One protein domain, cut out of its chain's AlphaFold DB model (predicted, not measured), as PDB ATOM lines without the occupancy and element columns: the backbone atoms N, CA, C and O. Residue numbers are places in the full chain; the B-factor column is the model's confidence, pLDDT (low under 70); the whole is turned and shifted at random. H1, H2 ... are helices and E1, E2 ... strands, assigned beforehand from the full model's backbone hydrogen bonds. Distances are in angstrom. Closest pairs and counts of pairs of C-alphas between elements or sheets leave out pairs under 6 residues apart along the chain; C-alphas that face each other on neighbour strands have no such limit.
ATOM      1  N   GLU A 203       0.921  27.921  44.924       83.31
ATOM      2  CA  GLU A 203       2.061  27.249  45.568       83.31
ATOM      3  C   GLU A 203       2.658  26.173  44.650       83.31
ATOM      4  O   GLU A 203       3.869  26.162  44.423       83.31
ATOM      5  N   LEU A 204       1.821  25.308  44.065       80.69
ATOM      6  CA  LEU A 204       2.245  24.262  43.129       80.69
ATOM      7  C   LEU A 204       2.913  24.844  41.880       80.69
ATOM      8  O   LEU A 204       3.932  24.329  41.422       80.69
ATOM      9  N   LEU A 205       2.341  25.913  41.328       76.81
ATOM     10  CA  LEU A 205       2.843  26.555  40.114       76.81
ATOM     11  C   LEU A 205       4.134  27.337  40.363       76.81
ATOM     12  O   LEU A 205       5.017  27.341  39.512       76.81
ATOM     13  N   THR A 206       4.258  27.990  41.518       77.19
ATOM     14  CA  THR A 206       5.449  28.777  41.883       77.19
ATOM     15  C   THR A 206       6.592  27.883  42.373       77.19
ATOM     16  O   THR A 206       7.761  28.194  42.154       77.19
ATOM     17  N   GLY A 207       6.267  26.761  43.020       77.31
ATOM     18  CA  GLY A 207       7.232  25.773  43.506       77.31
ATOM     19  C   GLY A 207       7.773  24.825  42.430       77.31
ATOM     20  O   GLY A 207       8.698  24.055  42.714       77.31
ATOM     21  N   ALA A 208       7.221  24.864  41.214       77.19
ATOM     22  CA  ALA A 208       7.654  24.008  40.118       77.19
ATOM     23  C   ALA A 208       9.002  24.460  39.524       77.19
ATOM     24  O   ALA A 208       9.206  25.645  39.262       77.19
ATOM     25  N   ASP A 209       9.928  23.525  39.298       77.81
ATOM     26  CA  ASP A 209      11.204  23.779  38.605       77.81
ATOM     27  C   ASP A 209      11.139  23.477  37.109       77.81
ATOM     28  O   ASP A 209      11.821  24.109  36.306       77.81
ATOM     29  N   ARG A 210      10.315  22.501  36.734       78.44
ATOM     30  CA  ARG A 210      10.079  22.099  35.350       78.44
ATOM     31  C   ARG A 210       8.626  21.688  35.178       78.44
ATOM     32  O   ARG A 210       7.992  21.172  36.101       78.44
ATOM     33  N   ALA A 211       8.122  21.829  33.961       80.94
ATOM     34  CA  ALA A 211       6.848  21.237  33.596       80.94
ATOM     35  C   ALA A 211       6.933  20.524  32.254       80.94
ATOM     36  O   ALA A 211       7.883  20.670  31.478       80.94
ATOM     37  N   SER A 212       5.896  19.759  31.962       85.44
ATOM     38  CA  SER A 212       5.667  19.267  30.618       85.44
ATOM     39  C   SER A 212       4.195  19.316  30.277       85.44
ATOM     40  O   SER A 212       3.365  18.845  31.055       85.44
ATOM     41  N   VAL A 213       3.887  19.834  29.093       86.38
ATOM     42  CA  VAL A 213       2.565  19.681  28.496       86.38
ATOM     43  C   VAL A 213       2.586  18.416  27.660       86.38
ATOM     44  O   VAL A 213       3.479  18.221  26.839       86.38
ATOM     45  N   THR A 214       1.625  17.534  27.899       88.50
ATOM     46  CA  THR A 214       1.495  16.274  27.176       88.50
ATOM     47  C   THR A 214       0.178  16.255  26.425       88.50
ATOM     48  O   THR A 214      -0.875  16.207  27.055       88.50
ATOM     49  N   PHE A 215       0.245  16.220  25.098       88.69
ATOM     50  CA  PHE A 215      -0.899  15.971  24.231       88.69
ATOM     51  C   PHE A 215      -0.935  14.498  23.823       88.69
ATOM     52  O   PHE A 215       0.100  13.916  23.481       88.69
ATOM     53  N   LYS A 216      -2.120  13.882  23.852       90.19
ATOM     54  CA  LYS A 216      -2.312  12.465  23.506       90.19
ATOM     55  C   LYS A 216      -3.356  12.289  22.413       90.19
ATOM     56  O   LYS A 216      -4.347  13.015  22.353       90.19
ATOM     57  N   SER A 217      -3.139  11.300  21.554       88.25
ATOM     58  CA  SER A 217      -4.056  10.908  20.484       88.25
ATOM     59  C   SER A 217      -3.960   9.408  20.238       88.25
ATOM     60  O   SER A 217      -2.858   8.866  20.232       88.25
ATOM     61  N   LYS A 218      -5.092   8.743  20.002       82.44
ATOM     62  CA  LYS A 218      -5.125   7.342  19.566       82.44
ATOM     63  C   LYS A 218      -5.261   7.274  18.055       82.44
ATOM     64  O   LYS A 218      -6.197   7.849  17.500       82.44
ATOM     65  N   ARG A 219      -4.355   6.557  17.392       71.31
ATOM     66  CA  ARG A 219      -4.410   6.294  15.947       71.31
ATOM     67  C   ARG A 219      -4.427   4.799  15.688       71.31
ATOM     68  O   ARG A 219      -3.867   4.050  16.470       71.31
ATOM     69  N   LEU A 220      -5.058   4.379  14.601       68.12
ATOM     70  CA  LEU A 220      -4.898   3.014  14.112       68.12
ATOM     71  C   LEU A 220      -3.444   2.804  13.689       68.12
ATOM     72  O   LEU A 220      -2.823   3.723  13.143       68.12
ATOM     73  N   ASP A 221      -2.912   1.622  13.977       64.75
ATOM     74  CA  ASP A 221      -1.573   1.245  13.560       64.75
ATOM     75  C   ASP A 221      -1.425   1.343  12.029       64.75
ATOM     76  O   ASP A 221      -2.295   0.920  11.263       64.75
ATOM     77  N   ALA A 222      -0.307   1.913  11.574       61.31
ATOM     78  CA  ALA A 222      -0.014   2.101  10.153       61.31
ATOM     79  C   ALA A 222       0.153   0.759   9.416       61.31
ATOM     80  O   ALA A 222       0.013   0.703   8.195       61.31
ATOM     81  N   THR A 223       0.418  -0.316  10.161       62.78
ATOM     82  CA  THR A 223       0.613  -1.683   9.663       62.78
ATOM     83  C   THR A 223      -0.686  -2.465   9.416       62.78
ATOM     84  O   THR A 223      -0.628  -3.609   8.975       62.78
ATOM     85  N   GLY A 224      -1.864  -1.865   9.639       52.94
ATOM     86  CA  GLY A 224      -3.157  -2.479   9.299       52.94
ATOM     87  C   GLY A 224      -3.645  -3.551  10.280       52.94
ATOM     88  O   GLY A 224      -4.632  -4.235  10.008       52.94
ATOM     89  N   HIS A 225      -2.992  -3.694  11.432       56.09
ATOM     90  CA  HIS A 225      -3.559  -4.416  12.564       56.09
ATOM     91  C   HIS A 225      -4.593  -3.520  13.261       56.09
ATOM     92  O   HIS A 225      -4.405  -2.310  13.356       56.09
ATOM     93  N   ASN A 226      -5.698  -4.095  13.745       57.19
ATOM     94  CA  ASN A 226      -6.786  -3.378  14.442       57.19
ATOM     95  C   ASN A 226      -6.368  -2.788  15.810       57.19
ATOM     96  O   ASN A 226      -7.220  -2.480  16.646       57.19
ATOM     97  N   ASP A 227      -5.069  -2.634  16.042       60.41
ATOM     98  CA  ASP A 227      -4.499  -2.125  17.271       60.41
ATOM     99  C   ASP A 227      -4.325  -0.608  17.175       60.41
ATOM    100  O   ASP A 227      -3.934  -0.044  16.150       60.41
ATOM    101  N   TYR A 228      -4.664   0.079  18.263       67.56
ATOM    102  CA  TYR A 228      -4.502   1.522  18.373       67.56
ATOM    103  C   TYR A 228      -3.127   1.842  18.967       67.56
ATOM    104  O   TYR A 228      -2.780   1.341  20.035       67.56
ATOM    105  N   VAL A 229      -2.374   2.724  18.314       70.38
ATOM    106  CA  VAL A 229      -1.108   3.283  18.795       70.38
ATOM    107  C   VAL A 229      -1.361   4.647  19.442       70.38
ATOM    108  O   VAL A 229      -2.021   5.520  18.867       70.38
ATOM    109  N   ASP A 230      -0.805   4.846  20.638       78.62
ATOM    110  CA  ASP A 230      -0.835   6.130  21.341       78.62
ATOM    111  C   ASP A 230       0.253   7.063  20.781       78.62
ATOM    112  O   ASP A 230       1.452   6.840  20.960       78.62
ATOM    113  N   ARG A 231      -0.155   8.155  20.131       78.56
ATOM    114  CA  ARG A 231       0.735   9.270  19.789       78.56
ATOM    115  C   ARG A 231       0.770  10.246  20.956       78.56
ATOM    116  O   ARG A 231      -0.266  10.786  21.347       78.56
ATOM    117  N   VAL A 232       1.968  10.502  21.471       84.81
ATOM    118  CA  VAL A 232       2.196  11.406  22.601       84.81
ATOM    119  C   VAL A 232       3.177  12.497  22.186       84.81
ATOM    120  O   VAL A 232       4.323  12.202  21.855       84.81
ATOM    121  N   LEU A 233       2.740  13.756  22.221       80.50
ATOM    122  CA  LEU A 233       3.628  14.914  22.118       80.50
ATOM    123  C   LEU A 233       3.863  15.449  23.526       80.50
ATOM    124  O   LEU A 233       2.921  15.830  24.212       80.50
ATOM    125  N   THR A 234       5.121  15.452  23.960       83.69
ATOM    126  CA  THR A 234       5.525  16.021  25.248       83.69
ATOM    127  C   THR A 234       6.388  17.244  25.001       83.69
ATOM    128  O   THR A 234       7.535  17.123  24.572       83.69
ATOM    129  N   ILE A 235       5.848  18.415  25.308       79.44
ATOM    130  CA  ILE A 235       6.576  19.676  25.238       79.44
ATOM    131  C   ILE A 235       7.209  19.887  26.601       79.44
ATOM    132  O   ILE A 235       6.525  20.135  27.596       79.44
ATOM    133  N   LYS A 236       8.533  19.711  26.653       79.81
ATOM    134  CA  LYS A 236       9.316  19.984  27.854       79.81
ATOM    135  C   LYS A 236       9.527  21.475  27.957       79.81
ATOM    136  O   LYS A 236      10.145  22.109  27.112       79.81
ATOM    137  N   LEU A 237       9.024  21.983  29.049       69.75
ATOM    138  CA  LEU A 237       8.918  23.374  29.356       69.75
ATOM    139  C   LEU A 237       9.997  23.589  30.440       69.75
ATOM    140  O   LEU A 237       9.913  22.985  31.514       69.75
ATOM    141  N   ARG A 238      11.052  24.377  30.145       69.19
ATOM    142  CA  ARG A 238      12.165  24.666  31.093       69.19
ATOM    143  C   ARG A 238      12.310  26.113  31.639       69.19
ATOM    144  O   ARG A 238      12.992  26.260  32.644       69.19
ATOM    145  N   ASP A 239      11.661  27.134  31.060       66.06
ATOM    146  CA  ASP A 239      11.785  28.562  31.441       66.06
ATOM    147  C   ASP A 239      10.532  29.196  32.106       66.06
ATOM    148  O   ASP A 239       9.477  28.589  32.208       66.06
ATOM    149  N   GLN A 240      10.584  30.470  32.523       62.41
ATOM    150  CA  GLN A 240       9.469  31.192  33.182       62.41
ATOM    151  C   GLN A 240       8.132  31.174  32.398       62.41
ATOM    152  O   GLN A 240       7.059  31.235  32.998       62.41
ATOM    153  N   ASN A 241       8.188  31.013  31.070       64.94
ATOM    154  CA  ASN A 241       7.043  30.999  30.144       64.94
ATOM    155  C   ASN A 241       5.990  29.904  30.429       64.94
ATOM    156  O   ASN A 241       4.878  29.941  29.916       64.94
ATOM    157  N   ILE A 242       6.338  28.935  31.266       63.47
ATOM    158  CA  ILE A 242       5.571  27.730  31.602       63.47
ATOM    159  C   ILE A 242       4.578  27.968  32.715       63.47
ATOM    160  O   ILE A 242       3.465  27.437  32.698       63.47
ATOM    161  N   ILE A 243       5.037  28.711  33.723       65.50
ATOM    162  CA  ILE A 243       4.276  28.975  34.932       65.50
ATOM    163  C   ILE A 243       3.011  29.715  34.517       65.50
ATOM    164  O   ILE A 243       1.943  29.404  35.025       65.50
ATOM    165  N   ASP A 244       3.104  30.594  33.518       73.88
ATOM    166  CA  ASP A 244       1.965  31.331  32.985       73.88
ATOM    167  C   ASP A 244       0.961  30.430  32.256       73.88
ATOM    168  O   ASP A 244      -0.223  30.500  32.574       73.88
ATOM    169  N   VAL A 245       1.405  29.546  31.352       76.38
ATOM    170  CA  VAL A 245       0.512  28.621  30.615       76.38
ATOM    171  C   VAL A 245      -0.218  27.692  31.587       76.38
ATOM    172  O   VAL A 245      -1.443  27.577  31.554       76.38
ATOM    173  N   GLY A 246       0.523  27.072  32.512       73.00
ATOM    174  CA  GLY A 246      -0.048  26.196  33.533       73.00
ATOM    175  C   GLY A 246      -0.988  26.931  34.490       73.00
ATOM    176  O   GLY A 246      -2.051  26.411  34.833       73.00
ATOM    177  N   ARG A 247      -0.636  28.162  34.887       75.06
ATOM    178  CA  ARG A 247      -1.451  29.012  35.763       75.06
ATOM    179  C   ARG A 247      -2.738  29.446  35.087       75.06
ATOM    180  O   ARG A 247      -3.791  29.359  35.710       75.06
ATOM    181  N   GLN A 248      -2.670  29.899  33.842       81.69
ATOM    182  CA  GLN A 248      -3.840  30.363  33.103       81.69
ATOM    183  C   GLN A 248      -4.796  29.207  32.795       81.69
ATOM    184  O   GLN A 248      -5.971  29.297  33.153       81.69
ATOM    185  N   ALA A 249      -4.297  28.090  32.252       81.62
ATOM    186  CA  ALA A 249      -5.118  26.910  31.979       81.62
ATOM    187  C   ALA A 249      -5.704  26.315  33.271       81.62
ATOM    188  O   ALA A 249      -6.911  26.102  33.373       81.62
ATOM    189  N   GLY A 250      -4.873  26.129  34.305       77.25
ATOM    190  CA  GLY A 250      -5.308  25.616  35.603       77.25
ATOM    191  C   GLY A 250      -6.383  26.492  36.249       77.25
ATOM    192  O   GLY A 250      -7.424  25.979  36.655       77.25
ATOM    193  N   ARG A 251      -6.185  27.818  36.298       79.38
ATOM    194  CA  ARG A 251      -7.179  28.760  36.847       79.38
ATOM    195  C   ARG A 251      -8.462  28.789  36.022       79.38
ATOM    196  O   ARG A 251      -9.539  28.813  36.616       79.38
ATOM    197  N   SER A 252      -8.370  28.748  34.692       84.12
ATOM    198  CA  SER A 252      -9.535  28.666  33.799       84.12
ATOM    199  C   SER A 252     -10.370  27.421  34.110       84.12
ATOM    200  O   SER A 252     -11.558  27.524  34.425       84.12
ATOM    201  N   TRP A 253      -9.739  26.244  34.143       85.12
ATOM    202  CA  TRP A 253     -10.426  24.978  34.407       85.12
ATOM    203  C   TRP A 253     -11.012  24.908  35.815       85.12
ATOM    204  O   TRP A 253     -12.119  24.403  35.999       85.12
ATOM    205  N   VAL A 254     -10.307  25.445  36.813       79.25
ATOM    206  CA  VAL A 254     -10.813  25.545  38.189       79.25
ATOM    207  C   VAL A 254     -12.018  26.470  38.271       79.25
ATOM    208  O   VAL A 254     -13.014  26.106  38.890       79.25
ATOM    209  N   THR A 255     -11.957  27.633  37.623       82.31
ATOM    210  CA  THR A 255     -13.054  28.610  37.611       82.31
ATOM    211  C   THR A 255     -14.305  28.009  36.981       82.31
ATOM    212  O   THR A 255     -15.371  28.057  37.589       82.31
ATOM    213  N   ARG A 256     -14.169  27.341  35.829       81.69
ATOM    214  CA  ARG A 256     -15.287  26.644  35.177       81.69
ATOM    215  C   ARG A 256     -15.834  25.493  36.006       81.69
ATOM    216  O   ARG A 256     -17.041  25.315  36.121       81.69
ATOM    217  N   ARG A 257     -14.954  24.728  36.660       80.19
ATOM    218  CA  ARG A 257     -15.389  23.671  37.579       80.19
ATOM    219  C   ARG A 257     -16.211  24.239  38.740       80.19
ATOM    220  O   ARG A 257     -17.189  23.607  39.129       80.19
ATOM    221  N   ARG A 258     -15.854  25.416  39.275       75.25
ATOM    222  CA  ARG A 258     -16.645  26.106  40.315       75.25
ATOM    223  C   ARG A 258     -17.999  26.584  39.798       75.25
ATOM    224  O   ARG A 258     -18.979  26.458  40.522       75.25
ATOM    225  N   SER A 259     -18.072  27.083  38.564       78.81
ATOM    226  CA  SER A 259     -19.340  27.481  37.936       78.81
ATOM    227  C   SER A 259     -20.178  26.299  37.429       78.81
ATOM    228  O   SER A 259     -21.212  26.512  36.804       78.81
ATOM    229  N   GLN A 260     -19.769  25.055  37.725       75.19
ATOM    230  CA  GLN A 260     -20.408  23.818  37.256       75.19
ATOM    231  C   GLN A 260     -20.459  23.700  35.721       75.19
ATOM    232  O   GLN A 260     -21.288  22.983  35.158       75.19
ATOM    233  N   GLU A 261     -19.539  24.369  35.030       82.56
ATOM    234  CA  GLU A 261     -19.368  24.265  33.587       82.56
ATOM    235  C   GLU A 261     -18.511  23.045  33.228       82.56
ATOM    236  O   GLU A 261     -17.402  22.844  33.732       82.56
ATOM    237  N   ASN A 262     -19.008  22.232  32.295       77.75
ATOM    238  CA  ASN A 262     -18.264  21.088  31.781       77.75
ATOM    239  C   ASN A 262     -17.300  21.536  30.681       77.75
ATOM    240  O   ASN A 262     -17.727  21.982  29.619       77.75
ATOM    241  N   THR A 263     -15.999  21.350  30.907       83.94
ATOM    242  CA  THR A 263     -14.985  21.508  29.858       83.94
ATOM    243  C   THR A 263     -14.740  20.157  29.188       83.94
ATOM    244  O   THR A 263     -14.507  19.147  29.850       83.94
ATOM    245  N   THR A 264     -14.820  20.114  27.862       88.06
ATOM    246  CA  THR A 264     -14.500  18.910  27.085       88.06
ATOM    247  C   THR A 264     -12.992  18.785  26.875       88.06
ATOM    248  O   THR A 264     -12.264  19.775  26.880       88.06
ATOM    249  N   GLN A 265     -12.507  17.569  26.617       88.56
ATOM    250  CA  GLN A 265     -11.087  17.340  26.326       88.56
ATOM    251  C   GLN A 265     -10.602  18.123  25.092       88.56
ATOM    252  O   GLN A 265      -9.488  18.634  25.093       88.56
ATOM    253  N   LYS A 266     -11.454  18.299  24.071       88.44
ATOM    254  CA  LYS A 266     -11.125  19.114  22.889       88.44
ATOM    255  C   LYS A 266     -10.968  20.599  23.218       88.44
ATOM    256  O   LYS A 266     -10.032  21.223  22.737       88.44
ATOM    257  N   GLN A 267     -11.848  21.151  24.055       89.94
ATOM    258  CA  GLN A 267     -11.711  22.534  24.532       89.94
ATOM    259  C   GLN A 267     -10.425  22.708  25.341       89.94
ATOM    260  O   GLN A 267      -9.699  23.668  25.127       89.94
ATOM    261  N   ALA A 268     -10.098  21.738  26.201       87.94
ATOM    262  CA  ALA A 268      -8.848  21.743  26.954       87.94
ATOM    263  C   ALA A 268      -7.615  21.753  26.036       87.94
ATOM    264  O   ALA A 268      -6.674  22.504  26.275       87.94
ATOM    265  N   VAL A 269      -7.627  20.921  24.985       90.25
ATOM    266  CA  VAL A 269      -6.567  20.856  23.970       90.25
ATOM    267  C   VAL A 269      -6.416  22.196  23.258       90.25
ATOM    268  O   VAL A 269      -5.304  22.709  23.218       90.25
ATOM    269  N   SER A 270      -7.516  22.771  22.765       89.62
ATOM    270  CA  SER A 270      -7.513  24.067  22.078       89.62
ATOM    271  C   SER A 270      -6.998  25.191  22.981       89.62
ATOM    272  O   SER A 270      -6.125  25.939  22.570       89.62
ATOM    273  N   GLU A 271      -7.437  25.257  24.239       89.56
ATOM    274  CA  GLU A 271      -6.971  26.280  25.187       89.56
ATOM    275  C   GLU A 271      -5.473  26.200  25.456       89.56
ATOM    276  O   GLU A 271      -4.780  27.213  25.430       89.56
ATOM    277  N   VAL A 272      -4.957  25.000  25.728       88.50
ATOM    278  CA  VAL A 272      -3.525  24.828  25.995       88.50
ATOM    279  C   VAL A 272      -2.708  25.051  24.725       88.50
ATOM    280  O   VAL A 272      -1.609  25.587  24.821       88.50
ATOM    281  N   ALA A 273      -3.225  24.667  23.556       88.81
ATOM    282  CA  ALA A 273      -2.584  24.932  22.274       88.81
ATOM    283  C   ALA A 273      -2.468  26.435  22.009       88.81
ATOM    284  O   ALA A 273      -1.349  26.901  21.842       88.81
ATOM    285  N   SER A 274      -3.558  27.202  22.114       88.31
ATOM    286  CA  SER A 274      -3.527  28.658  21.908       88.31
ATOM    287  C   SER A 274      -2.539  29.360  22.845       88.31
ATOM    288  O   SER A 274      -1.765  30.207  22.413       88.31
ATOM    289  N   LEU A 275      -2.478  28.951  24.119       87.81
ATOM    290  CA  LEU A 275      -1.503  29.494  25.074       87.81
ATOM    291  C   LEU A 275      -0.042  29.167  24.720       87.81
ATOM    292  O   LEU A 275       0.868  29.890  25.127       87.81
ATOM    293  N   LEU A 276       0.205  28.057  24.021       87.19
ATOM    294  CA  LEU A 276       1.538  27.673  23.558       87.19
ATOM    295  C   LEU A 276       1.881  28.284  22.188       87.19
ATOM    296  O   LEU A 276       3.049  28.601  21.967       87.19
ATOM    297  N   GLU A 277       0.896  28.477  21.308       87.88
ATOM    298  CA  GLU A 277       1.015  29.195  20.028       87.88
ATOM    299  C   GLU A 277       1.412  30.655  20.260       87.88
ATOM    300  O   GLU A 277       2.362  31.132  19.650       87.88
ATOM    301  N   GLU A 278       0.805  31.333  21.243       85.38
ATOM    302  CA  GLU A 278       1.190  32.694  21.668       85.38
ATOM    303  C   GLU A 278       2.671  32.825  22.079       85.38
ATOM    304  O   GLU A 278       3.192  33.935  22.222       85.38
ATOM    305  N   ARG A 279       3.353  31.700  22.324       82.56
ATOM    306  CA  ARG A 279       4.762  31.626  22.730       82.56
ATOM    307  C   ARG A 279       5.655  30.969  21.670       82.56
ATOM    308  O   ARG A 279       6.802  30.667  21.994       82.56
ATOM    309  N   ASP A 280       5.146  30.717  20.463       81.69
ATOM    310  CA  ASP A 280       5.824  29.999  19.372       81.69
ATOM    311  C   ASP A 280       6.299  28.577  19.758       81.69
ATOM    312  O   ASP A 280       7.284  28.055  19.229       81.69
ATOM    313  N   LEU A 281       5.624  27.926  20.717       80.12
ATOM    314  CA  LEU A 281       5.965  26.580  21.214       80.12
ATOM    315  C   LEU A 281       5.069  25.473  20.646       80.12
ATOM    316  O   LEU A 281       5.269  24.295  20.958       80.12
ATOM    317  N   PHE A 282       4.081  25.846  19.841       82.81
ATOM    318  CA  PHE A 282       3.107  24.957  19.225       82.81
ATOM    319  C   PHE A 282       2.798  25.474  17.823       82.81
ATOM    320  O   PHE A 282       2.733  26.683  17.627       82.81
ATOM    321  N   GLY A 283       2.704  24.575  16.842       81.62
ATOM    322  CA  GLY A 283       2.436  24.977  15.464       81.62
ATOM    323  C   GLY A 283       0.950  25.218  15.225       81.62
ATOM    324  O   GLY A 283       0.131  24.433  15.704       81.62
ATOM    325  N   ASP A 284       0.636  26.230  14.419       78.38
ATOM    326  CA  ASP A 284      -0.734  26.558  14.012       78.38
ATOM    327  C   ASP A 284      -1.493  25.322  13.497       78.38
ATOM    328  O   ASP A 284      -1.056  24.640  12.555       78.38
ATOM    329  N   GLY A 285      -2.651  25.035  14.096       76.62
ATOM    330  CA  GLY A 285      -3.528  23.937  13.680       76.62
ATOM    331  C   GLY A 285      -2.990  22.543  14.024       76.62
ATOM    332  O   GLY A 285      -3.494  21.526  13.527       76.62
ATOM    333  N   GLU A 286      -1.935  22.440  14.841       82.81
ATOM    334  CA  GLU A 286      -1.440  21.150  15.316       82.81
ATOM    335  C   GLU A 286      -2.393  20.517  16.352       82.81
ATOM    336  O   GLU A 286      -2.405  19.290  16.516       82.81
ATOM    337  N   GLU A 287      -3.248  21.312  16.999       83.88
ATOM    338  CA  GLU A 287      -4.164  20.896  18.062       83.88
ATOM    339  C   GLU A 287      -5.214  19.894  17.576       83.88
ATOM    340  O   GLU A 287      -5.547  18.950  18.300       83.88
ATOM    341  N   ASP A 288      -5.628  20.003  16.309       85.62
ATOM    342  CA  ASP A 288      -6.578  19.104  15.640       85.62
ATOM    343  C   ASP A 288      -6.127  17.634  15.651       85.62
ATOM    344  O   ASP A 288      -6.921  16.703  15.477       85.62
ATOM    345  N   ARG A 289      -4.830  17.390  15.863       84.56
ATOM    346  CA  ARG A 289      -4.240  16.046  15.880       84.56
ATOM    347  C   ARG A 289      -4.413  15.341  17.222       84.56
ATOM    348  O   ARG A 289      -4.156  14.129  17.285       84.56
ATOM    349  N   TYR A 290      -4.823  16.055  18.268       88.12
ATOM    350  CA  TYR A 290      -4.823  15.579  19.647       88.12
ATOM    351  C   TYR A 290      -6.233  15.478  20.240       88.12
ATOM    352  O   TYR A 290      -7.151  16.212  19.896       88.12
ATOM    353  N   GLN A 291      -6.416  14.499  21.126       88.44
ATOM    354  CA  GLN A 291      -7.703  14.187  21.754       88.44
ATOM    355  C   GLN A 291      -7.774  14.669  23.201       88.44
ATOM    356  O   GLN A 291      -8.866  14.969  23.674       88.44
ATOM    357  N   SER A 292      -6.638  14.716  23.899       90.31
ATOM    358  CA  SER A 292      -6.542  15.181  25.282       90.31
ATOM    359  C   SER A 292      -5.204  15.859  25.556       90.31
ATOM    360  O   SER A 292      -4.220  15.643  24.838       90.31
ATOM    361  N   THR A 293      -5.177  16.671  26.611       90.06
ATOM    362  CA  THR A 293      -3.978  17.365  27.086       90.06
ATOM    363  C   THR A 293      -3.872  17.301  28.607       90.06
ATOM    364  O   THR A 293      -4.874  17.184  29.313       90.06
ATOM    365  N   SER A 294      -2.647  17.365  29.120       89.25
ATOM    366  CA  SER A 294      -2.360  17.440  30.552       89.25
ATOM    367  C   SER A 294      -1.084  18.229  30.812       89.25
ATOM    368  O   SER A 294      -0.117  18.100  30.060       89.25
ATOM    369  N   ILE A 295      -1.059  18.975  31.909       87.25
ATOM    370  CA  ILE A 295       0.096  19.737  32.379       87.25
ATOM    371  C   ILE A 295       0.675  19.003  33.588       87.25
ATOM    372  O   ILE A 295       0.022  18.895  34.621       87.25
ATOM    373  N   ALA A 296       1.890  18.481  33.470       86.31
ATOM    374  CA  ALA A 296       2.613  17.882  34.586       86.31
ATOM    375  C   ALA A 296       3.591  18.905  35.171       86.31
ATOM    376  O   ALA A 296       4.494  19.359  34.471       86.31
ATOM    377  N   LEU A 297       3.401  19.258  36.440       81.88
ATOM    378  CA  LEU A 297       4.282  20.122  37.220       81.88
ATOM    379  C   LEU A 297       5.204  19.251  38.072       81.88
ATOM    380  O   LEU A 297       4.731  18.354  38.773       81.88
ATOM    381  N   HIS A 298       6.503  19.520  38.034       80.81
ATOM    382  CA  HIS A 298       7.485  18.878  38.904       80.81
ATOM    383  C   HIS A 298       8.000  19.912  39.906       80.81
ATOM    384  O   HIS A 298       8.283  21.040  39.514       80.81
ATOM    385  N   GLY A 299       8.054  19.553  41.190       73.69
ATOM    386  CA  GLY A 299       8.498  20.453  42.257       73.69
ATOM    387  C   GLY A 299      10.007  20.393  42.511       73.69
ATOM    388  O   GLY A 299      10.604  19.325  42.402       73.69
ATOM    389  N   LYS A 300      10.598  21.515  42.955       68.69
ATOM    390  CA  LYS A 300      12.034  21.633  43.302       68.69
ATOM    391  C   LYS A 300      12.522  20.636  44.357       68.69
ATOM    392  O   LYS A 300      13.630  20.123  44.252       68.69
ATOM    393  N   GLU A 301      11.719  20.411  45.393       61.97
ATOM    394  CA  GLU A 301      12.119  19.650  46.591       61.97
ATOM    395  C   GLU A 301      11.476  18.262  46.670       61.97
ATOM    396  O   GLU A 301      11.780  17.473  47.563       61.97
ATOM    397  N   SER A 302      10.575  17.942  45.741       57.00
ATOM    398  CA  SER A 302       9.867  16.670  45.729       57.00
ATOM    399  C   SER A 302       9.910  16.056  44.340       57.00
ATOM    400  O   SER A 302       9.404  16.656  43.395       57.00
ATOM    401  N   ASP A 303      10.310  14.788  44.242       61.22
ATOM    402  CA  ASP A 303      10.042  13.932  43.071       61.22
ATOM    403  C   ASP A 303       8.527  13.696  42.829       61.22
ATOM    404  O   ASP A 303       8.128  12.763  42.119       61.22
ATOM    405  N   ALA A 304       7.657  14.471  43.478       65.88
ATOM    406  CA  ALA A 304       6.232  14.469  43.249       65.88
ATOM    407  C   ALA A 304       5.938  15.243  41.963       65.88
ATOM    408  O   ALA A 304       6.413  16.356  41.738       65.88
ATOM    409  N   THR A 305       5.154  14.608  41.098       76.62
ATOM    410  CA  THR A 305       4.655  15.211  39.867       76.62
ATOM    411  C   THR A 305       3.165  15.431  40.036       76.62
ATOM    412  O   THR A 305       2.423  14.463  40.221       76.62
ATOM    413  N   THR A 306       2.724  16.681  39.963       80.25
ATOM    414  CA  THR A 306       1.303  17.021  40.000       80.25
ATOM    415  C   THR A 306       0.809  17.159  38.573       80.25
ATOM    416  O   THR A 306       1.280  18.010  37.826       80.25
ATOM    417  N   THR A 307      -0.125  16.301  38.172       84.44
ATOM    418  CA  THR A 307      -0.738  16.376  36.842       84.44
ATOM    419  C   THR A 307      -2.058  17.127  36.931       84.44
ATOM    420  O   THR A 307      -2.938  16.744  37.698       84.44
ATOM    421  N   ILE A 308      -2.191  18.176  36.130       83.88
ATOM    422  CA  ILE A 308      -3.402  18.968  35.956       83.88
ATOM    423  C   ILE A 308      -3.970  18.626  34.579       83.88
ATOM    424  O   ILE A 308      -3.355  18.907  33.552       83.88
ATOM    425  N   ALA A 309      -5.145  18.011  34.553       84.25
ATOM    426  CA  ALA A 309      -5.945  17.824  33.347       84.25
ATOM    427  C   ALA A 309      -7.418  18.038  33.697       84.25
ATOM    428  O   ALA A 309      -7.788  17.978  34.869       84.25
ATOM    429  N   VAL A 310      -8.271  18.276  32.705       82.81
ATOM    430  CA  VAL A 310      -9.692  18.565  32.953       82.81
ATOM    431  C   VAL A 310     -10.414  17.406  33.656       82.81
ATOM    432  O   VAL A 310     -11.233  17.633  34.541       82.81
ATOM    433  N   ASP A 311     -10.068  16.162  33.332       79.00
ATOM    434  CA  ASP A 311     -10.626  14.946  33.936       79.00
ATOM    435  C   ASP A 311      -9.970  14.555  35.269       79.00
ATOM    436  O   ASP A 311     -10.598  13.900  36.102       79.00
ATOM    437  N   THR A 312      -8.726  14.975  35.502       76.62
ATOM    438  CA  THR A 312      -7.965  14.671  36.725       76.62
ATOM    439  C   THR A 312      -7.715  15.897  37.597       76.62
ATOM    440  O   THR A 312      -6.917  15.839  38.526       76.62
ATOM    441  N   LEU A 313      -8.446  16.997  37.389       78.06
ATOM    442  CA  LEU A 313      -8.282  18.240  38.155       78.06
ATOM    443  C   LEU A 313      -8.474  18.021  39.664       78.06
ATOM    444  O   LEU A 313      -7.922  18.731  40.498       78.06
ATOM    445  N   ARG A 314      -9.244  16.993  40.027       77.56
ATOM    446  CA  ARG A 314      -9.384  16.490  41.398       77.56
ATOM    447  C   ARG A 314      -8.062  16.069  42.037       77.56
ATOM    448  O   ARG A 314      -7.875  16.286  43.234       77.56
ATOM    449  N   ASP A 315      -7.159  15.486  41.263       79.81
ATOM    450  CA  ASP A 315      -5.869  15.008  41.748       79.81
ATOM    451  C   ASP A 315      -4.931  16.178  42.080       79.81
ATOM    452  O   ASP A 315      -4.188  16.083  43.053       79.81
ATOM    453  N   ALA A 316      -5.057  17.315  41.384       80.62
ATOM    454  CA  ALA A 316      -4.295  18.533  41.679       80.62
ATOM    455  C   ALA A 316      -4.577  19.104  43.082       80.62
ATOM    456  O   ALA A 316      -3.679  19.659  43.702       80.62
ATOM    457  N   PHE A 317      -5.787  18.905  43.617       85.56
ATOM    458  CA  PHE A 317      -6.177  19.304  44.981       85.56
ATOM    459  C   PHE A 317      -6.144  18.130  45.967       85.56
ATOM    460  O   PHE A 317      -6.975  18.026  46.875       85.56
ATOM    461  N   THR A 318      -5.219  17.197  45.746       88.94
ATOM    462  CA  THR A 318      -4.863  16.164  46.721       88.94
ATOM    463  C   THR A 318      -3.603  16.616  47.443       88.94
ATOM    464  O   THR A 318      -2.531  16.701  46.844       88.94
ATOM    465  N   TYR A 319      -3.735  16.928  48.726       88.88
ATOM    466  CA  TYR A 319      -2.641  17.447  49.536       88.88
ATOM    467  C   TYR A 319      -1.764  16.290  50.020       88.88
ATOM    468  O   TYR A 319      -2.287  15.355  50.632       88.88
TER     469      TYR A 319
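AT A GLANCE: This is residues 203 to 319 of the 370 residues of an uncharacterized protein of Brevibacterium aurantiacum (UniProt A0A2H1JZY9). A twisted sheet of four strands has two helices, H2 and H3, side by side over one face and no named helix over the other. The long hairpin of E1 and E2 runs along the longest axis, its linked end reaching beyond the helices; short H1 is on the helices' face, and short H4 stands beside the strands. The printed part has 117 residues, with named elements in the order H1 E1 E2 H2 H3 E3 E4 H4; the sheet, E2 E1 E3 E4, is antiparallel and the class mixed. It is compact, with a radius of gyration of the C-alphas of 14.9 A and spans of 47 by 33 by 29 A.

HOW THE PARTS SIT: E1, residues 208 to 220, and E2, residues 228 to 237, form a hairpin, with N 215 and O 233 2.8 A apart. E3, residues 292 to 299, is E1's other neighbour, with N 214 and O 294 2.8 A apart, and forms a hairpin with E4, residues 305 to 308, with N 297 and O 306 2.8 A apart. H2, residues 241 to 258, and H3, residues 265 to 277, make two layers, helices on one face of a sheet, at heights of 9.7 and 9.0 A. This helical hairpin touches through H2's residues 245 to 249 alone, closest at the C-alphas of Val 245 and Leu 275, 6.0 A, at a shallow tilt of 30 degrees, opposite ways. E2, H2, H3 and E3 form a split strand-helix-strand unit, two same-way strands with E1 between, its crossover right-handed. H1, residues 203 to 206, touches H2's residues 243 to 247 alone, closest at the C-alphas of Leu 205 and Ile 243, 5.9 A. H4, residues 313 to 316, is at the sheet's level, height 1.5 A. Every O i to N i+4 pair is within hydrogen-bond range in H3, and 13 of 14 in H2; H1 and H4 are too short for one.

IN THESE COORDINATES: H1 begins at C-alpha 203 (2.061, 27.249, 45.568), and H4 ends at C-alpha 316 (-4.295, 18.533, 41.679). First to last C-alpha, E1 measures 35.7 A, E2 27.9 A, H2 26.2 A, E3 23.3 A and H3 18.1 A; E4, H4 and H1 are shorter.

THE WHOLE: The C-alphas farthest apart, Glu 203 and Gly 224, are 47.2 A apart. The printed part has no cut; H3 to E3, residues 278 to 291, is a long link. The pLDDT is under 70 at residues 220 to 228, 237 to 243 and 300 to 304.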